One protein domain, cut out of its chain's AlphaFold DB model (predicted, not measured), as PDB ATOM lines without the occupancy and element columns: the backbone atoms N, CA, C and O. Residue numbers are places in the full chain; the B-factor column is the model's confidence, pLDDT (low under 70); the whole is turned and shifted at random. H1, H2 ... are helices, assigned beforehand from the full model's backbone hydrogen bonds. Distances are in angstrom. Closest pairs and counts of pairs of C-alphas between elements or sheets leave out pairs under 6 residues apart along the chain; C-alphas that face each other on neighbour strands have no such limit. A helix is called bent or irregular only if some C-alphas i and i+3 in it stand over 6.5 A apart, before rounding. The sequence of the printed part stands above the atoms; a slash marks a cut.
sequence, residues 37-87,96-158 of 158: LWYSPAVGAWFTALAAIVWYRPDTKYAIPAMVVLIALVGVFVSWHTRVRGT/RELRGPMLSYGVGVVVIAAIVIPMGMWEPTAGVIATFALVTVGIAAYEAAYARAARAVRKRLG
ATOM      1  N   LEU A  37     -18.726  -5.784  24.973       89.12
ATOM      2  CA  LEU A  37     -18.779  -7.147  24.423       89.12
ATOM      3  C   LEU A  37     -18.476  -8.244  25.456       89.12
ATOM      4  O   LEU A  37     -18.927  -9.374  25.294       89.12
ATOM      5  N   TRP A  38     -17.745  -7.919  26.527       88.44
ATOM      6  CA  TRP A  38     -17.459  -8.859  27.614       88.44
ATOM      7  C   TRP A  38     -18.677  -9.130  28.509       88.44
ATOM      8  O   TRP A  38     -18.678 -10.118  29.238       88.44
ATOM      9  N   TYR A  39     -19.713  -8.286  28.463       88.50
ATOM     10  CA  TYR A  39     -20.859  -8.380  29.365       88.50
ATOM     11  C   TYR A  39     -21.590  -9.719  29.239       88.50
ATOM     12  O   TYR A  39     -21.740 -10.436  30.226       88.50
ATOM     13  N   SER A  40     -21.997 -10.089  28.024       91.88
ATOM     14  CA  SER A  40     -22.721 -11.338  27.772       91.88
ATOM     15  C   SER A  40     -21.943 -12.587  28.215       91.88
ATOM     16  O   SER A  40     -22.515 -13.377  28.968       91.88
ATOM     17  N   PRO A  41     -20.659 -12.779  27.837       95.25
ATOM     18  CA  PRO A  41     -19.898 -13.937  28.303       95.25
ATOM     19  C   PRO A  41     -19.600 -13.895  29.806       95.25
ATOM     20  O   PRO A  41     -19.539 -14.953  30.425       95.25
ATOM     21  N   ALA A  42     -19.471 -12.718  30.432       93.62
ATOM     22  CA  ALA A  42     -19.310 -12.624  31.885       93.62
ATOM     23  C   ALA A  42     -20.574 -13.068  32.640       93.62
ATOM     24  O   ALA A  42     -20.476 -13.823  33.608       93.62
ATOM     25  N   VAL A  43     -21.763 -12.664  32.177       93.19
ATOM     26  CA  VAL A  43     -23.041 -13.143  32.735       93.19
ATOM     27  C   VAL A  43     -23.180 -14.651  32.523       93.19
ATOM     28  O   VAL A  43     -23.502 -15.374  33.466       93.19
ATOM     29  N   GLY A  44     -22.870 -15.143  31.320       95.00
ATOM     30  CA  GLY A  44     -22.844 -16.575  31.028       95.00
ATOM     31  C   GLY A  44     -21.920 -17.349  31.969       95.00
ATOM     32  O   GLY A  44     -22.343 -18.340  32.561       95.00
ATOM     33  N   ALA A  45     -20.689 -16.875  32.176       96.44
ATOM     34  CA  ALA A  45     -19.723 -17.488  33.086       96.44
ATOM     35  C   ALA A  45     -20.227 -17.524  34.537       96.44
ATOM     36  O   ALA A  45     -20.087 -18.544  35.211       96.44
ATOM     37  N   TRP A  46     -20.874 -16.453  35.004       96.94
ATOM     38  CA  TRP A  46     -21.450 -16.398  36.347       96.94
ATOM     39  C   TRP A  46     -22.556 -17.449  36.548       96.94
ATOM     40  O   TRP A  46     -22.517 -18.210  37.516       96.94
ATOM     41  N   PHE A  47     -23.492 -17.571  35.599       95.81
ATOM     42  CA  PHE A  47     -24.529 -18.613  35.645       95.81
ATOM     43  C   PHE A  47     -23.953 -20.026  35.515       95.81
ATOM     44  O   PHE A  47     -24.436 -20.956  36.156       95.81
ATOM     45  N   THR A  48     -22.894 -20.186  34.724       97.25
ATOM     46  CA  THR A  48     -22.191 -21.465  34.551       97.25
ATOM     47  C   THR A  48     -21.550 -21.925  35.853       97.25
ATOM     48  O   THR A  48     -21.647 -23.098  36.203       97.25
ATOM     49  N   ALA A  49     -20.949 -21.004  36.609       96.75
ATOM     50  CA  ALA A  49     -20.387 -21.305  37.919       96.75
ATOM     51  C   ALA A  49     -21.472 -21.732  38.923       96.75
ATOM     52  O   ALA A  49     -21.279 -22.704  39.651       96.75
ATOM     53  N   LEU A  50     -22.636 -21.071  38.922       95.44
ATOM     54  CA  LEU A  50     -23.782 -21.509  39.728       95.44
ATOM     55  C   LEU A  50     -24.273 -22.900  39.325       95.44
ATOM     56  O   LEU A  50     -24.475 -23.749  40.191       95.44
ATOM     57  N   ALA A  51     -24.428 -23.154  38.024       95.50
ATOM     58  CA  ALA A  51     -24.825 -24.464  37.520       95.50
ATOM     59  C   ALA A  51     -23.825 -25.547  37.953       95.50
ATOM     60  O   ALA A  51     -24.236 -26.597  38.440       95.50
ATOM     61  N   ALA A  52     -22.522 -25.275  37.861       96.88
ATOM     62  CA  ALA A  52     -21.486 -26.204  38.298       96.88
ATOM     63  C   ALA A  52     -21.589 -26.523  39.801       96.88
ATOM     64  O   ALA A  52     -21.505 -27.690  40.180       96.88
ATOM     65  N   ILE A  53     -21.835 -25.522  40.655       96.00
ATOM     66  CA  ILE A  53     -22.042 -25.738  42.098       96.00
ATOM     67  C   ILE A  53     -23.276 -26.617  42.349       96.00
ATOM     68  O   ILE A  53     -23.213 -27.543  43.158       96.00
ATOM     69  N   VAL A  54     -24.384 -26.359  41.649       94.12
ATOM     70  CA  VAL A  54     -25.647 -27.101  41.817       94.12
ATOM     71  C   VAL A  54     -25.514 -28.561  41.381       94.12
ATOM     72  O   VAL A  54     -25.966 -29.458  42.099       94.12
ATOM     73  N   TRP A  55     -24.905 -28.807  40.219       94.56
ATOM     74  CA  TRP A  55     -24.844 -30.144  39.631       94.56
ATOM     75  C   TRP A  55     -23.725 -31.006  40.213       94.56
ATOM     76  O   TRP A  55     -23.972 -32.162  40.546       94.56
ATOM     77  N   TYR A  56     -22.518 -30.456  40.388       95.75
ATOM     78  CA  TYR A  56     -21.383 -31.227  40.908       95.75
ATOM     79  C   TYR A  56     -21.336 -31.296  42.434       95.75
ATOM     80  O   TYR A  56     -20.615 -32.137  42.964       95.75
ATOM     81  N   ARG A  57     -22.092 -30.438  43.136       94.12
ATOM     82  CA  ARG A  57     -22.204 -30.417  44.606       94.12
ATOM     83  C   ARG A  57     -20.836 -30.544  45.298       94.12
ATOM     84  O   ARG A  57     -20.619 -31.494  46.052       94.12
ATOM     85  N   PRO A  58     -19.895 -29.624  45.018       94.56
ATOM     86  CA  PRO A  58     -18.553 -29.707  45.577       94.56
ATOM     87  C   PRO A  58     -18.590 -29.620  47.106       94.56
ATOM     88  O   PRO A  58     -19.525 -29.061  47.683       94.56
ATOM     89  N   ASP A  59     -17.532 -30.112  47.757       96.69
ATOM     90  CA  ASP A  59     -17.377 -29.983  49.207       96.69
ATOM     91  C   ASP A  59     -17.592 -28.538  49.672       96.69
ATOM     92  O   ASP A  59     -17.149 -27.577  49.034       96.69
ATOM     93  N   THR A  60     -18.172 -28.386  50.863       95.56
ATOM     94  CA  THR A  60     -18.480 -27.092  51.486       95.56
ATOM     95  C   THR A  60     -17.278 -26.142  51.529       95.56
ATOM     96  O   THR A  60     -17.434 -24.937  51.327       95.56
ATOM     97  N   LYS A  61     -16.065 -26.680  51.719       97.06
ATOM     98  CA  LYS A  61     -14.807 -25.911  51.732       97.06
ATOM     99  C   LYS A  61     -14.496 -25.209  50.403       97.06
ATOM    100  O   LYS A  61     -13.772 -24.223  50.413       97.06
ATOM    101  N   TYR A  62     -15.039 -25.693  49.286       96.06
ATOM    102  CA  TYR A  62     -14.933 -25.063  47.967       96.06
ATOM    103  C   TYR A  62     -16.214 -24.307  47.597       96.06
ATOM    104  O   TYR A  62     -16.138 -23.208  47.049       96.06
ATOM    105  N   ALA A  63     -17.384 -24.859  47.941       93.75
ATOM    106  CA  ALA A  63     -18.677 -24.253  47.637       93.75
ATOM    107  C   ALA A  63     -18.858 -22.885  48.316       93.75
ATOM    108  O   ALA A  63     -19.280 -21.932  47.661       93.75
ATOM    109  N   ILE A  64     -18.509 -22.759  49.606       96.50
ATOM    110  CA  ILE A  64     -18.671 -21.500  50.351       96.50
ATOM    111  C   ILE A  64     -17.798 -20.384  49.755       96.50
ATOM    112  O   ILE A  64     -18.360 -19.347  49.399       96.50
ATOM    113  N   PRO A  65     -16.469 -20.551  49.583       97.38
ATOM    114  CA  PRO A  65     -15.653 -19.517  48.952       97.38
ATOM    115  C   PRO A  65     -16.124 -19.159  47.541       97.38
ATOM    116  O   PRO A  65     -16.182 -17.978  47.207       97.38
ATOM    117  N   ALA A  66     -16.519 -20.148  46.730       95.31
ATOM    118  CA  ALA A  66     -17.042 -19.896  45.391       95.31
ATOM    119  C   ALA A  66     -18.317 -19.037  45.430       95.31
ATOM    120  O   ALA A  66     -18.418 -18.058  44.694       95.31
ATOM    121  N   MET A  67     -19.256 -19.335  46.333       96.25
ATOM    122  CA  MET A  67     -20.463 -18.525  46.522       96.25
ATOM    123  C   MET A  67     -20.148 -17.105  46.994       96.25
ATOM    124  O   MET A  67     -20.729 -16.155  46.474       96.25
ATOM    125  N   VAL A  68     -19.204 -16.934  47.926       97.62
ATOM    126  CA  VAL A  68     -18.757 -15.604  48.378       97.62
ATOM    127  C   VAL A  68     -18.192 -14.796  47.210       97.62
ATOM    128  O   VAL A  68     -18.563 -13.635  47.035       97.62
ATOM    129  N   VAL A  69     -17.356 -15.411  46.368       97.00
ATOM    130  CA  VAL A  69     -16.820 -14.771  45.157       97.00
ATOM    131  C   VAL A  69     -17.944 -14.405  44.186       97.00
ATOM    132  O   VAL A  69     -17.980 -13.276  43.703       97.00
ATOM    133  N   LEU A  70     -18.896 -15.306  43.928       95.38
ATOM    134  CA  LEU A  70     -20.022 -15.039  43.026       95.38
ATOM    135  C   LEU A  70     -20.910 -13.892  43.519       95.38
ATOM    136  O   LEU A  70     -21.345 -13.075  42.708       95.38
ATOM    137  N   ILE A  71     -21.147 -13.796  44.829       95.62
ATOM    138  CA  ILE A  71     -21.891 -12.689  45.445       95.62
ATOM    139  C   ILE A  71     -21.103 -11.379  45.320       95.62
ATOM    140  O   ILE A  71     -21.665 -10.357  44.925       95.62
ATOM    141  N   ALA A  72     -19.797 -11.403  45.600       95.88
ATOM    142  CA  ALA A  72     -18.939 -10.231  45.451       95.88
ATOM    143  C   ALA A  72     -18.919  -9.723  43.999       95.88
ATOM    144  O   ALA A  72     -19.025  -8.517  43.771       95.88
ATOM    145  N   LEU A  73     -18.872 -10.630  43.016       93.88
ATOM    146  CA  LEU A  73     -18.956 -10.288  41.594       93.88
ATOM    147  C   LEU A  73     -20.280  -9.604  41.238       93.88
ATOM    148  O   LEU A  73     -20.262  -8.641  40.475       93.88
ATOM    149  N   VAL A  74     -21.410 -10.028  41.818       90.94
ATOM    150  CA  VAL A  74     -22.692  -9.321  41.651       90.94
ATOM    151  C   VAL A  74     -22.616  -7.914  42.241       90.94
ATOM    152  O   VAL A  74     -23.060  -6.966  41.599       90.94
ATOM    153  N   GLY A  75     -22.012  -7.740  43.419       89.38
ATOM    154  CA  GLY A  75     -21.816  -6.418  44.024       89.38
ATOM    155  C   GLY A  75     -20.977  -5.482  43.146       89.38
ATOM    156  O   GLY A  75     -21.372  -4.341  42.892       89.38
ATOM    157  N   VAL A  76     -19.856  -5.983  42.616       91.06
ATOM    158  CA  VAL A  76     -19.007  -5.253  41.658       91.06
ATOM    159  C   VAL A  76     -19.790  -4.919  40.392       91.06
ATOM    160  O   VAL A  76     -19.748  -3.779  39.931       91.06
ATOM    161  N   PHE A  77     -20.544  -5.881  39.858       86.88
ATOM    162  CA  PHE A  77     -21.367  -5.689  38.673       86.88
ATOM    163  C   PHE A  77     -22.430  -4.608  38.883       86.88
ATOM    164  O   PHE A  77     -22.546  -3.710  38.056       86.88
ATOM    165  N   VAL A  78     -23.168  -4.647  39.994       85.75
ATOM    166  CA  VAL A  78     -24.185  -3.640  40.322       85.75
ATOM    167  C   VAL A  78     -23.542  -2.265  40.480       85.75
ATOM    168  O   VAL A  78     -24.063  -1.298  39.932       85.75
ATOM    169  N   SER A  79     -22.398  -2.164  41.164       86.81
ATOM    170  CA  SER A  79     -21.668  -0.898  41.322       86.81
ATOM    171  C   SER A  79     -21.186  -0.332  39.984       86.81
ATOM    172  O   SER A  79     -21.324   0.861  39.716       86.81
ATOM    173  N   TRP A  80     -20.649  -1.182  39.111       87.44
ATOM    174  CA  TRP A  80     -20.258  -0.792  37.761       87.44
ATOM    175  C   TRP A  80     -21.476  -0.370  36.927       87.44
ATOM    176  O   TRP A  80     -21.469   0.695  36.314       87.44
ATOM    177  N   HIS A  81     -22.550  -1.158  36.949       81.12
ATOM    178  CA  HIS A  81     -23.753  -0.917  36.159       81.12
ATOM    179  C   HIS A  81     -24.459   0.381  36.566       81.12
ATOM    180  O   HIS A  81     -24.887   1.141  35.701       81.12
ATOM    181  N   THR A  82     -24.558   0.676  37.866       80.44
ATOM    182  CA  THR A  82     -25.140   1.939  38.348       80.44
ATOM    183  C   THR A  82     -24.292   3.140  37.948       80.44
ATOM    184  O   THR A  82     -24.848   4.144  37.514       80.44
ATOM    185  N   ARG A  83     -22.956   3.031  37.999       82.12
ATOM    186  CA  ARG A  83     -22.046   4.087  37.524       82.12
ATOM    187  C   ARG A  83     -22.159   4.338  36.023       82.12
ATOM    188  O   ARG A  83     -22.059   5.480  35.595       82.12
ATOM    189  N   VAL A  84     -22.344   3.284  35.232       77.81
ATOM    190  CA  VAL A  84     -22.366   3.370  33.764       77.81
ATOM    191  C   VAL A  84     -23.733   3.783  33.221       77.81
ATOM    192  O   VAL A  84     -23.794   4.543  32.259       77.81
ATOM    193  N   ARG A  85     -24.830   3.278  33.797       72.19
ATOM    194  CA  ARG A  85     -26.189   3.507  33.277       72.19
ATOM    195  C   ARG A  85     -27.010   4.521  34.074       72.19
ATOM    196  O   ARG A  85     -28.096   4.875  33.632       72.19
ATOM    197  N   GLY A  86     -26.532   4.984  35.232       65.06
ATOM    198  CA  GLY A  86     -27.151   6.051  36.036       65.06
ATOM    199  C   GLY A  86     -28.500   5.706  36.686       65.06
ATOM    200  O   GLY A  86     -28.855   6.302  37.697       65.06
ATOM    201  N   THR A  87     -29.243   4.730  36.159       61.53
ATOM    202  CA  THR A  87     -30.534   4.258  36.675       61.53
ATOM    203  C   THR A  87     -30.699   2.750  36.436       61.53
ATOM    204  O   THR A  87     -30.110   2.178  35.516       61.53
ATOM    205  N   ARG A  96     -44.082   1.713  25.994       66.31
ATOM    206  CA  ARG A  96     -44.796   0.494  25.556       66.31
ATOM    207  C   ARG A  96     -43.984  -0.338  24.558       66.31
ATOM    208  O   ARG A  96     -44.091  -1.560  24.557       66.31
ATOM    209  N   GLU A  97     -43.134   0.310  23.775       66.31
ATOM    210  CA  GLU A  97     -42.249  -0.285  22.777       66.31
ATOM    211  C   GLU A  97     -41.127  -1.136  23.391       66.31
ATOM    212  O   GLU A  97     -40.628  -2.056  22.743       66.31
ATOM    213  N   LEU A  98     -40.748  -0.883  24.649       64.88
ATOM    214  CA  LEU A  98     -39.720  -1.648  25.366       64.88
ATOM    215  C   LEU A  98     -40.292  -2.847  26.138       64.88
ATOM    216  O   LEU A  98     -39.540  -3.742  26.529       64.88
ATOM    217  N   ARG A  99     -41.620  -2.929  26.296       69.44
ATOM    218  CA  ARG A  99     -42.280  -4.053  26.985       69.44
ATOM    219  C   ARG A  99     -42.132  -5.374  26.229       69.44
ATOM    220  O   ARG A  99     -41.982  -6.413  26.861       69.44
ATOM    221  N   GLY A 100     -42.140  -5.339  24.894       71.94
ATOM    222  CA  GLY A 100     -41.961  -6.527  24.049       71.94
ATOM    223  C   GLY A 100     -40.612  -7.219  24.281       71.94
ATOM    224  O   GLY A 100     -40.597  -8.390  24.663       71.94
ATOM    225  N   PRO A 101     -39.478  -6.503  24.139       72.75
ATOM    226  CA  PRO A 101     -38.159  -7.032  24.481       72.75
ATOM    227  C   PRO A 101     -38.066  -7.565  25.919       72.75
ATOM    228  O   PRO A 101     -37.519  -8.644  26.136       72.75
ATOM    229  N   MET A 102     -38.656  -6.875  26.898       70.38
ATOM    230  CA  MET A 102     -38.651  -7.325  28.297       70.38
ATOM    231  C   MET A 102     -39.468  -8.609  28.525       70.38
ATOM    232  O   MET A 102     -39.024  -9.497  29.249       70.38
ATOM    233  N   LEU A 103     -40.627  -8.764  27.877       75.62
ATOM    234  CA  LEU A 103     -41.386 -10.021  27.911       75.62
ATOM    235  C   LEU A 103     -40.621 -11.153  27.220       75.62
ATOM    236  O   LEU A 103     -40.572 -12.267  27.740       75.62
ATOM    237  N   SER A 104     -39.970 -10.863  26.088       78.44
ATOM    238  CA  SER A 104     -39.141 -11.847  25.382       78.44
ATOM    239  C   SER A 104     -37.955 -12.325  26.220       78.44
ATOM    240  O   SER A 104     -37.583 -13.490  26.129       78.44
ATOM    241  N   TYR A 105     -37.417 -11.467  27.095       78.12
ATOM    242  CA  TYR A 105     -36.402 -11.858  28.067       78.12
ATOM    243  C   TYR A 105     -36.954 -12.869  29.075       78.12
ATOM    244  O   TYR A 105     -36.356 -13.924  29.265       78.12
ATOM    245  N   GLY A 106     -38.124 -12.596  29.666       81.75
ATOM    246  CA  GLY A 106     -38.775 -13.527  30.594       81.75
ATOM    247  C   GLY A 106     -39.061 -14.890  29.958       81.75
ATOM    248  O   GLY A 106     -38.708 -15.924  30.522       81.75
ATOM    249  N   VAL A 107     -39.621 -14.899  28.744       87.06
ATOM    250  CA  VAL A 107     -39.843 -16.136  27.974       87.06
ATOM    251  C   VAL A 107     -38.518 -16.835  27.663       87.06
ATOM    252  O   VAL A 107     -38.412 -18.047  27.835       87.06
ATOM    253  N   GLY A 108     -37.489 -16.085  27.263       85.25
ATOM    254  CA  GLY A 108     -36.156 -16.614  26.991       85.25
ATOM    255  C   GLY A 108     -35.543 -17.314  28.203       85.25
ATOM    256  O   GLY A 108     -35.031 -18.420  28.066       85.25
ATOM    257  N   VAL A 109     -35.665 -16.729  29.398       87.62
ATOM    258  CA  VAL A 109     -35.208 -17.350  30.653       87.62
ATOM    259  C   VAL A 109     -35.914 -18.685  30.897       87.62
ATOM    260  O   VAL A 109     -35.253 -19.674  31.207       87.62
ATOM    261  N   VAL A 110     -37.237 -18.739  30.708       92.62
ATOM    262  CA  VAL A 110     -38.016 -19.979  30.879       92.62
ATOM    263  C   VAL A 110     -37.584 -21.047  29.872       92.62
ATOM    264  O   VAL A 110     -37.385 -22.195  30.258       92.62
ATOM    265  N   VAL A 111     -37.385 -20.680  28.604       93.88
ATOM    266  CA  VAL A 111     -36.930 -21.609  27.554       93.88
ATOM    267  C   VAL A 111     -35.531 -22.145  27.857       93.88
ATOM    268  O   VAL A 111     -35.314 -23.352  27.778       93.88
ATOM    269  N   ILE A 112     -34.590 -21.281  28.249       93.31
ATOM    270  CA  ILE A 112     -33.232 -21.705  28.617       93.31
ATOM    271  C   ILE A 112     -33.287 -22.668  29.806       93.31
ATOM    272  O   ILE A 112     -32.672 -23.731  29.749       93.31
ATOM    273  N   ALA A 113     -34.059 -22.350  30.849       92.50
ATOM    274  CA  ALA A 113     -34.217 -23.227  32.008       92.50
ATOM    275  C   ALA A 113     -34.828 -24.587  31.625       92.50
ATOM    276  O   ALA A 113     -34.331 -25.625  32.061       92.50
ATOM    277  N   ALA A 114     -35.849 -24.593  30.762       94.88
ATOM    278  CA  ALA A 114     -36.498 -25.809  30.274       94.88
ATOM    279  C   ALA A 114     -35.566 -26.713  29.446       94.88
ATOM    280  O   ALA A 114     -35.819 -27.910  29.361       94.88
ATOM    281  N   ILE A 115     -34.494 -26.172  28.859       94.62
ATOM    282  CA  ILE A 115     -33.478 -26.945  28.127       94.62
ATOM    283  C   ILE A 115     -32.361 -27.406  29.070       94.62
ATOM    284  O   ILE A 115     -32.004 -28.583  29.105       94.62
ATOM    285  N   VAL A 116     -31.810 -26.474  29.848       94.56
ATOM    286  CA  VAL A 116     -30.619 -26.698  30.676       94.56
ATOM    287  C   VAL A 116     -30.899 -27.650  31.833       94.56
ATOM    288  O   VAL A 116     -30.051 -28.489  32.137       94.56
ATOM    289  N   ILE A 117     -32.065 -27.543  32.482       93.38
ATOM    290  CA  ILE A 117     -32.383 -28.369  33.654       93.38
ATOM    291  C   ILE A 117     -32.448 -29.857  33.273       93.38
ATOM    292  O   ILE A 117     -31.707 -30.631  33.878       93.38
ATOM    293  N   PRO A 118     -33.230 -30.286  32.258       95.69
ATOM    294  CA  PRO A 118     -33.229 -31.685  31.832       95.69
ATOM    295  C   PRO A 118     -31.854 -32.173  31.366       95.69
ATOM    296  O   PRO A 118     -31.461 -33.286  31.706       95.69
ATOM    297  N   MET A 119     -31.095 -31.337  30.643       93.38
ATOM    298  CA  MET A 119     -29.730 -31.683  30.233       93.38
ATOM    299  C   MET A 119     -28.831 -31.971  31.437       93.38
ATOM    300  O   MET A 119     -28.185 -33.012  31.464       93.38
ATOM    301  N   GLY A 120     -28.834 -31.101  32.451       92.88
ATOM    302  CA  GLY A 120     -28.031 -31.284  33.663       92.88
ATOM    303  C   GLY A 120     -28.460 -32.480  34.519       92.88
ATOM    304  O   GLY A 120     -27.621 -33.075  35.190       92.88
ATOM    305  N   MET A 121     -29.739 -32.873  34.463       93.25
ATOM    306  CA  MET A 121     -30.230 -34.085  35.131       93.25
ATOM    307  C   MET A 121     -29.713 -35.372  34.481       93.25
ATOM    308  O   MET A 121     -29.503 -36.354  35.190       93.25
ATOM    309  N   TRP A 122     -29.521 -35.385  33.157       94.31
ATOM    310  CA  TRP A 122     -28.956 -36.538  32.447       94.31
ATOM    311  C   TRP A 122     -27.430 -36.549  32.452       94.31
ATOM    312  O   TRP A 122     -26.831 -37.594  32.692       94.31
ATOM    313  N   GLU A 123     -26.801 -35.407  32.183       95.81
ATOM    314  CA  GLU A 123     -25.349 -35.270  32.139       95.81
ATOM    315  C   GLU A 123     -24.943 -33.868  32.642       95.81
ATOM    316  O   GLU A 123     -25.153 -32.863  31.950       95.81
ATOM    317  N   PRO A 124     -24.375 -33.770  33.860       94.88
ATOM    318  CA  PRO A 124     -24.008 -32.499  34.482       94.88
ATOM    319  C   PRO A 124     -23.160 -31.578  33.600       94.88
ATOM    320  O   PRO A 124     -23.399 -30.370  33.564       94.88
ATOM    321  N   THR A 125     -22.193 -32.131  32.866       96.44
ATOM    322  CA  THR A 125     -21.247 -31.347  32.059       96.44
ATOM    323  C   THR A 125     -21.953 -30.663  30.890       96.44
ATOM    324  O   THR A 125     -21.724 -29.481  30.635       96.44
ATOM    325  N   ALA A 126     -22.877 -31.355  30.229       95.56
ATOM    326  CA  ALA A 126     -23.718 -30.851  29.159       95.56
ATOM    327  C   ALA A 126     -24.636 -29.752  29.683       95.56
ATOM    328  O   ALA A 126     -24.747 -28.710  29.042       95.56
ATOM    329  N   GLY A 127     -25.224 -29.926  30.872       94.50
ATOM    330  CA  GLY A 127     -25.993 -28.872  31.536       94.50
ATOM    331  C   GLY A 127     -25.163 -27.606  31.779       94.50
ATOM    332  O   GLY A 127     -25.605 -26.498  31.469       94.50
ATOM    333  N   VAL A 128     -23.930 -27.749  32.274       96.06
ATOM    334  CA  VAL A 128     -23.008 -26.627  32.530       96.06
ATOM    335  C   VAL A 128     -22.587 -25.930  31.230       96.06
ATOM    336  O   VAL A 128     -22.698 -24.707  31.129       96.06
ATOM    337  N   ILE A 129     -22.183 -26.683  30.203       96.94
ATOM    338  CA  ILE A 129     -21.807 -26.129  28.891       96.94
ATOM    339  C   ILE A 129     -23.003 -25.431  28.228       96.94
ATOM    340  O   ILE A 129     -22.871 -24.312  27.724       96.94
ATOM    341  N   ALA A 130     -24.184 -26.055  28.258       96.38
ATOM    342  CA  ALA A 130     -25.408 -25.477  27.715       96.38
ATOM    343  C   ALA A 130     -25.798 -24.194  28.457       96.38
ATOM    344  O   ALA A 130     -26.198 -23.227  27.811       96.38
ATOM    345  N   THR A 131     -25.620 -24.145  29.783       96.81
ATOM    346  CA  THR A 131     -25.835 -22.925  30.580       96.81
ATOM    347  C   THR A 131     -24.977 -21.784  30.050       96.81
ATOM    348  O   THR A 131     -25.508 -20.718  29.736       96.81
ATOM    349  N   PHE A 132     -23.669 -22.011  29.892       97.56
ATOM    350  CA  PHE A 132     -22.755 -20.992  29.388       97.56
ATOM    351  C   PHE A 132     -23.189 -20.475  28.019       97.56
ATOM    352  O   PHE A 132     -23.353 -19.267  27.828       97.56
ATOM    353  N   ALA A 133     -23.396 -21.393  27.073       97.62
ATOM    354  CA  ALA A 133     -23.705 -21.055  25.694       97.62
ATOM    355  C   ALA A 133     -25.051 -20.328  25.578       97.62
ATOM    356  O   ALA A 133     -25.118 -19.236  25.010       97.62
ATOM    357  N   LEU A 134     -26.116 -20.893  26.153       96.69
ATOM    358  CA  LEU A 134     -27.469 -20.362  26.018       96.69
ATOM    359  C   LEU A 134     -27.649 -19.036  26.755       96.69
ATOM    360  O   LEU A 134     -28.273 -18.132  26.206       96.69
ATOM    361  N   VAL A 135     -27.072 -18.875  27.951       95.31
ATOM    362  CA  VAL A 135     -27.133 -17.594  28.672       95.31
ATOM    363  C   VAL A 135     -26.323 -16.531  27.935       95.31
ATOM    364  O   VAL A 135     -26.830 -15.433  27.719       95.31
ATOM    365  N   THR A 136     -25.105 -16.845  27.484       94.94
ATOM    366  CA  THR A 136     -24.271 -15.884  26.741       94.94
ATOM    367  C   THR A 136     -24.973 -15.411  25.469       94.94
ATOM    368  O   THR A 136     -25.101 -14.207  25.238       94.94
ATOM    369  N   VAL A 137     -25.477 -16.349  24.660       94.44
ATOM    370  CA  VAL A 137     -26.193 -16.040  23.414       94.44
ATOM    371  C   VAL A 137     -27.511 -15.325  23.703       94.44
ATOM    372  O   VAL A 137     -27.825 -14.342  23.033       94.44
ATOM    373  N   GLY A 138     -28.263 -15.760  24.715       91.00
ATOM    374  CA  GLY A 138     -29.528 -15.148  25.116       91.00
ATOM    375  C   GLY A 138     -29.363 -13.690  25.542       91.00
ATOM    376  O   GLY A 138     -30.094 -12.824  25.062       91.00
ATOM    377  N   ILE A 139     -28.354 -13.392  26.368       89.62
ATOM    378  CA  ILE A 139     -28.034 -12.019  26.784       89.62
ATOM    379  C   ILE A 139     -27.579 -11.183  25.586       89.62
ATOM    380  O   ILE A 139     -28.052 -10.060  25.417       89.62
ATOM    381  N   ALA A 140     -26.708 -11.714  24.723       90.25
ATOM    382  CA  ALA A 140     -26.265 -11.000  23.524       90.25
ATOM    383  C   ALA A 140     -27.437 -10.681  22.574       90.25
ATOM    384  O   ALA A 140     -27.542  -9.567  22.056       90.25
ATOM    385  N   ALA A 141     -28.353 -11.634  22.375       89.19
ATOM    386  CA  ALA A 141     -29.548 -11.456  21.556       89.19
ATOM    387  C   ALA A 141     -30.523 -10.436  22.164       89.19
ATOM    388  O   ALA A 141     -31.043  -9.583  21.436       89.19
ATOM    389  N   TYR A 142     -30.735 -10.487  23.483       86.25
ATOM    390  CA  TYR A 142     -31.550  -9.520  24.216       86.25
ATOM    391  C   TYR A 142     -30.986  -8.101  24.092       86.25
ATOM    392  O   TYR A 142     -31.707  -7.194  23.681       86.25
ATOM    393  N   GLU A 143     -29.692  -7.909  24.355       86.12
ATOM    394  CA  GLU A 143     -29.024  -6.608  24.236       86.12
ATOM    395  C   GLU A 143     -29.091  -6.072  22.798       86.12
ATOM    396  O   GLU A 143     -29.394  -4.899  22.576       86.12
ATOM    397  N   ALA A 144     -28.907  -6.933  21.792       85.69
ATOM    398  CA  ALA A 144     -29.049  -6.539  20.392       85.69
ATOM    399  C   ALA A 144     -30.488  -6.114  20.043       85.69
ATOM    400  O   ALA A 144     -30.686  -5.138  19.311       85.69
ATOM    401  N   ALA A 145     -31.498  -6.827  20.554       85.19
ATOM    402  CA  ALA A 145     -32.907  -6.484  20.366       85.19
ATOM    403  C   ALA A 145     -33.275  -5.177  21.080       85.19
ATOM    404  O   ALA A 145     -33.901  -4.303  20.478       85.19
ATOM    405  N   TYR A 146     -32.814  -5.010  22.318       81.00
ATOM    406  CA  TYR A 146     -33.012  -3.804  23.108       81.00
ATOM    407  C   TYR A 146     -32.341  -2.590  22.452       81.00
ATOM    408  O   TYR A 146     -32.971  -1.548  22.280       81.00
ATOM    409  N   ALA A 147     -31.110  -2.735  21.951       82.25
ATOM    410  CA  ALA A 147     -30.414  -1.679  21.220       82.25
ATOM    411  C   ALA A 147     -31.129  -1.293  19.911       82.25
ATOM    412  O   ALA A 147     -31.168  -0.111  19.554       82.25
ATOM    413  N   ARG A 148     -31.723  -2.259  19.188       83.38
ATOM    414  CA  ARG A 148     -32.570  -1.976  18.011       83.38
ATOM    415  C   ARG A 148     -33.811  -1.172  18.395       83.38
ATOM    416  O   ARG A 148     -34.087  -0.165  17.746       83.38
ATOM    417  N   ALA A 149     -34.509  -1.576  19.456       80.44
ATOM    418  CA  ALA A 149     -35.687  -0.868  19.952       80.44
ATOM    419  C   ALA A 149     -35.339   0.558  20.419       80.44
ATOM    420  O   ALA A 149     -35.982   1.518  20.002       80.44
ATOM    421  N   ALA A 150     -34.249   0.726  21.174       79.88
ATOM    422  CA  ALA A 150     -33.774   2.033  21.627       79.88
ATOM    423  C   ALA A 150     -33.395   2.965  20.460       79.88
ATOM    424  O   ALA A 150     -33.647   4.168  20.507       79.88
ATOM    425  N   ARG A 151     -32.814   2.434  19.373       81.94
ATOM    426  CA  ARG A 151     -32.565   3.216  18.146       81.94
ATOM    427  C   ARG A 151     -33.858   3.657  17.455       81.94
ATOM    428  O   ARG A 151     -33.900   4.772  16.945       81.94
ATOM    429  N   ALA A 152     -34.889   2.815  17.432       80.62
ATOM    430  CA  ALA A 152     -36.184   3.178  16.859       80.62
ATOM    431  C   ALA A 152     -36.869   4.298  17.662       80.62
ATOM    432  O   ALA A 152     -37.380   5.246  17.070       80.62
ATOM    433  N   VAL A 153     -36.800   4.232  18.996       79.25
ATOM    434  CA  VAL A 153     -37.323   5.282  19.883       79.25
ATOM    435  C   VAL A 153     -36.569   6.602  19.687       79.25
ATOM    436  O   VAL A 153     -37.218   7.625  19.492       79.25
ATOM    437  N   ARG A 154     -35.227   6.585  19.623       78.69
ATOM    438  CA  ARG A 154     -34.431   7.795  19.321       78.69
ATOM    439  C   ARG A 154     -34.826   8.443  17.997       78.69
ATOM    440  O   ARG A 154     -35.119   9.628  17.969       78.69
ATOM    441  N   LYS A 155     -34.942   7.661  16.918       81.50
ATOM    442  CA  LYS A 155     -35.369   8.181  15.604       81.50
ATOM    443  C   LYS A 155     -36.759   8.823  15.621       81.50
ATOM    444  O   LYS A 155     -36.996   9.747  14.854       81.50
ATOM    445  N   ARG A 156     -37.683   8.316  16.446       76.81
ATOM    446  CA  ARG A 156     -39.028   8.896  16.589       76.81
ATOM    447  C   ARG A 156     -38.998  10.223  17.341       76.81
ATOM    448  O   ARG A 156     -39.800  11.102  17.047       76.81
ATOM    449  N   LEU A 157     -38.132  10.318  18.345       73.88
ATOM    450  CA  LEU A 157     -38.118  11.432  19.281       73.88
ATOM    451  C   LEU A 157     -37.220  12.599  18.837       73.88
ATOM    452  O   LEU A 157     -37.488  13.719  19.273       73.88
ATOM    453  N   GLY A 158     -36.279  12.370  17.911       57.75
ATOM    454  CA  GLY A 158     -35.415  13.401  17.320       57.75
ATOM    455  C   GLY A 158     -34.072  13.474  18.016       57.75
ATOM    456  O   GLY A 158     -34.051  14.000  19.147       57.75
TER     457      GLY A 158
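What this domain is: This is residues 37 to 87 and 96 to 158 of the 158 residues of an uncharacterized protein of Gordonia malaquae NBRC 108250 (UniProt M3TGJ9). A long helical hairpin, H3 and H4, has the shorter H1 packed on the first half of H4, while H2 folds back from the end of H1 and sticks out with residues 78 to 85, so that the four helices form a loose, open group. The two turns, between H1 and H2 and between H3 and H4, lie toward the same end. The printed part has 114 residues with four named helices, H1, H2, H3 and H4 in chain order, and no named strand; the class is all helix. It is loose, with a radius of gyration of the C-alphas of 16.7 A, and elongated, spanning 57 by 31 by 21 A.

How they stand to each other: H1, residues 39 to 56, and H2, residues 60 to 85, are close but not clearly touching; their closest C-alphas, those of Ile 53 and Ala 63, are 6.6 A apart. They run opposite ways at a shallow tilt of 20 degrees. H3, residues 96 to 122, is close to H1 but not clearly touching, with the closest C-alphas, Trp 55 and Gly 120, 6.9 A apart. H1 and H3 run the same way at a shallow tilt of 33 degrees, only just short of steep. H4, residues 124 to 157, touches H1 with residues 124 to 140 alone; the closest C-alphas, Gly 44 and Thr 136, are 4.6 A apart. H1 and H4 run opposite ways at a shallow tilt of 29 degrees. H3 and H4 touch as a helical hairpin, opposite ways at a shallow tilt of 6 degrees, with the C-alphas of Gly 120 and Gly 127 closest at 3.8 A. H2 is apart from H3 and from H4. Every O i to N i+4 pair is within hydrogen-bond range in H1 and H4, against 21 of 22 in H2 and 20 of 23 in H3.

Where its parts are: H1 begins at C-alpha 39, at (-20.859, -8.380, 29.365), and measures 25.6 A from first to last C-alpha. H2 measures 36.4 A and H3 40.9 A. H4, the longest, measures 48.6 A, from C-alpha 124 at (-24.008, -32.499, 34.482) to C-alpha 157 at (-38.118, 11.432, 19.281). H2 and H3 are neither bent nor irregular, but only just: C-alphas 61 and 64 are 6.0 A apart, and C-alphas 97 and 100 are 6.4 A apart.

The domain as a whole: The two C-alphas farthest apart, those of Asp 59 and Gly 158, are 56.8 A from each other. Residues 78 to 87, of which 78 to 85 belong to H2, stand free. Residues 88 to 95 are not printed, and C-alphas 87 and 96 are 18.5 A apart across this cut, which lies in the link from H2 to H3. The links from H1 to H2 and from H3 to H4 are tight. The mean pLDDT of the printed part is 88.5, with residues 86 to 87, 96 to 99 and 158 under 70.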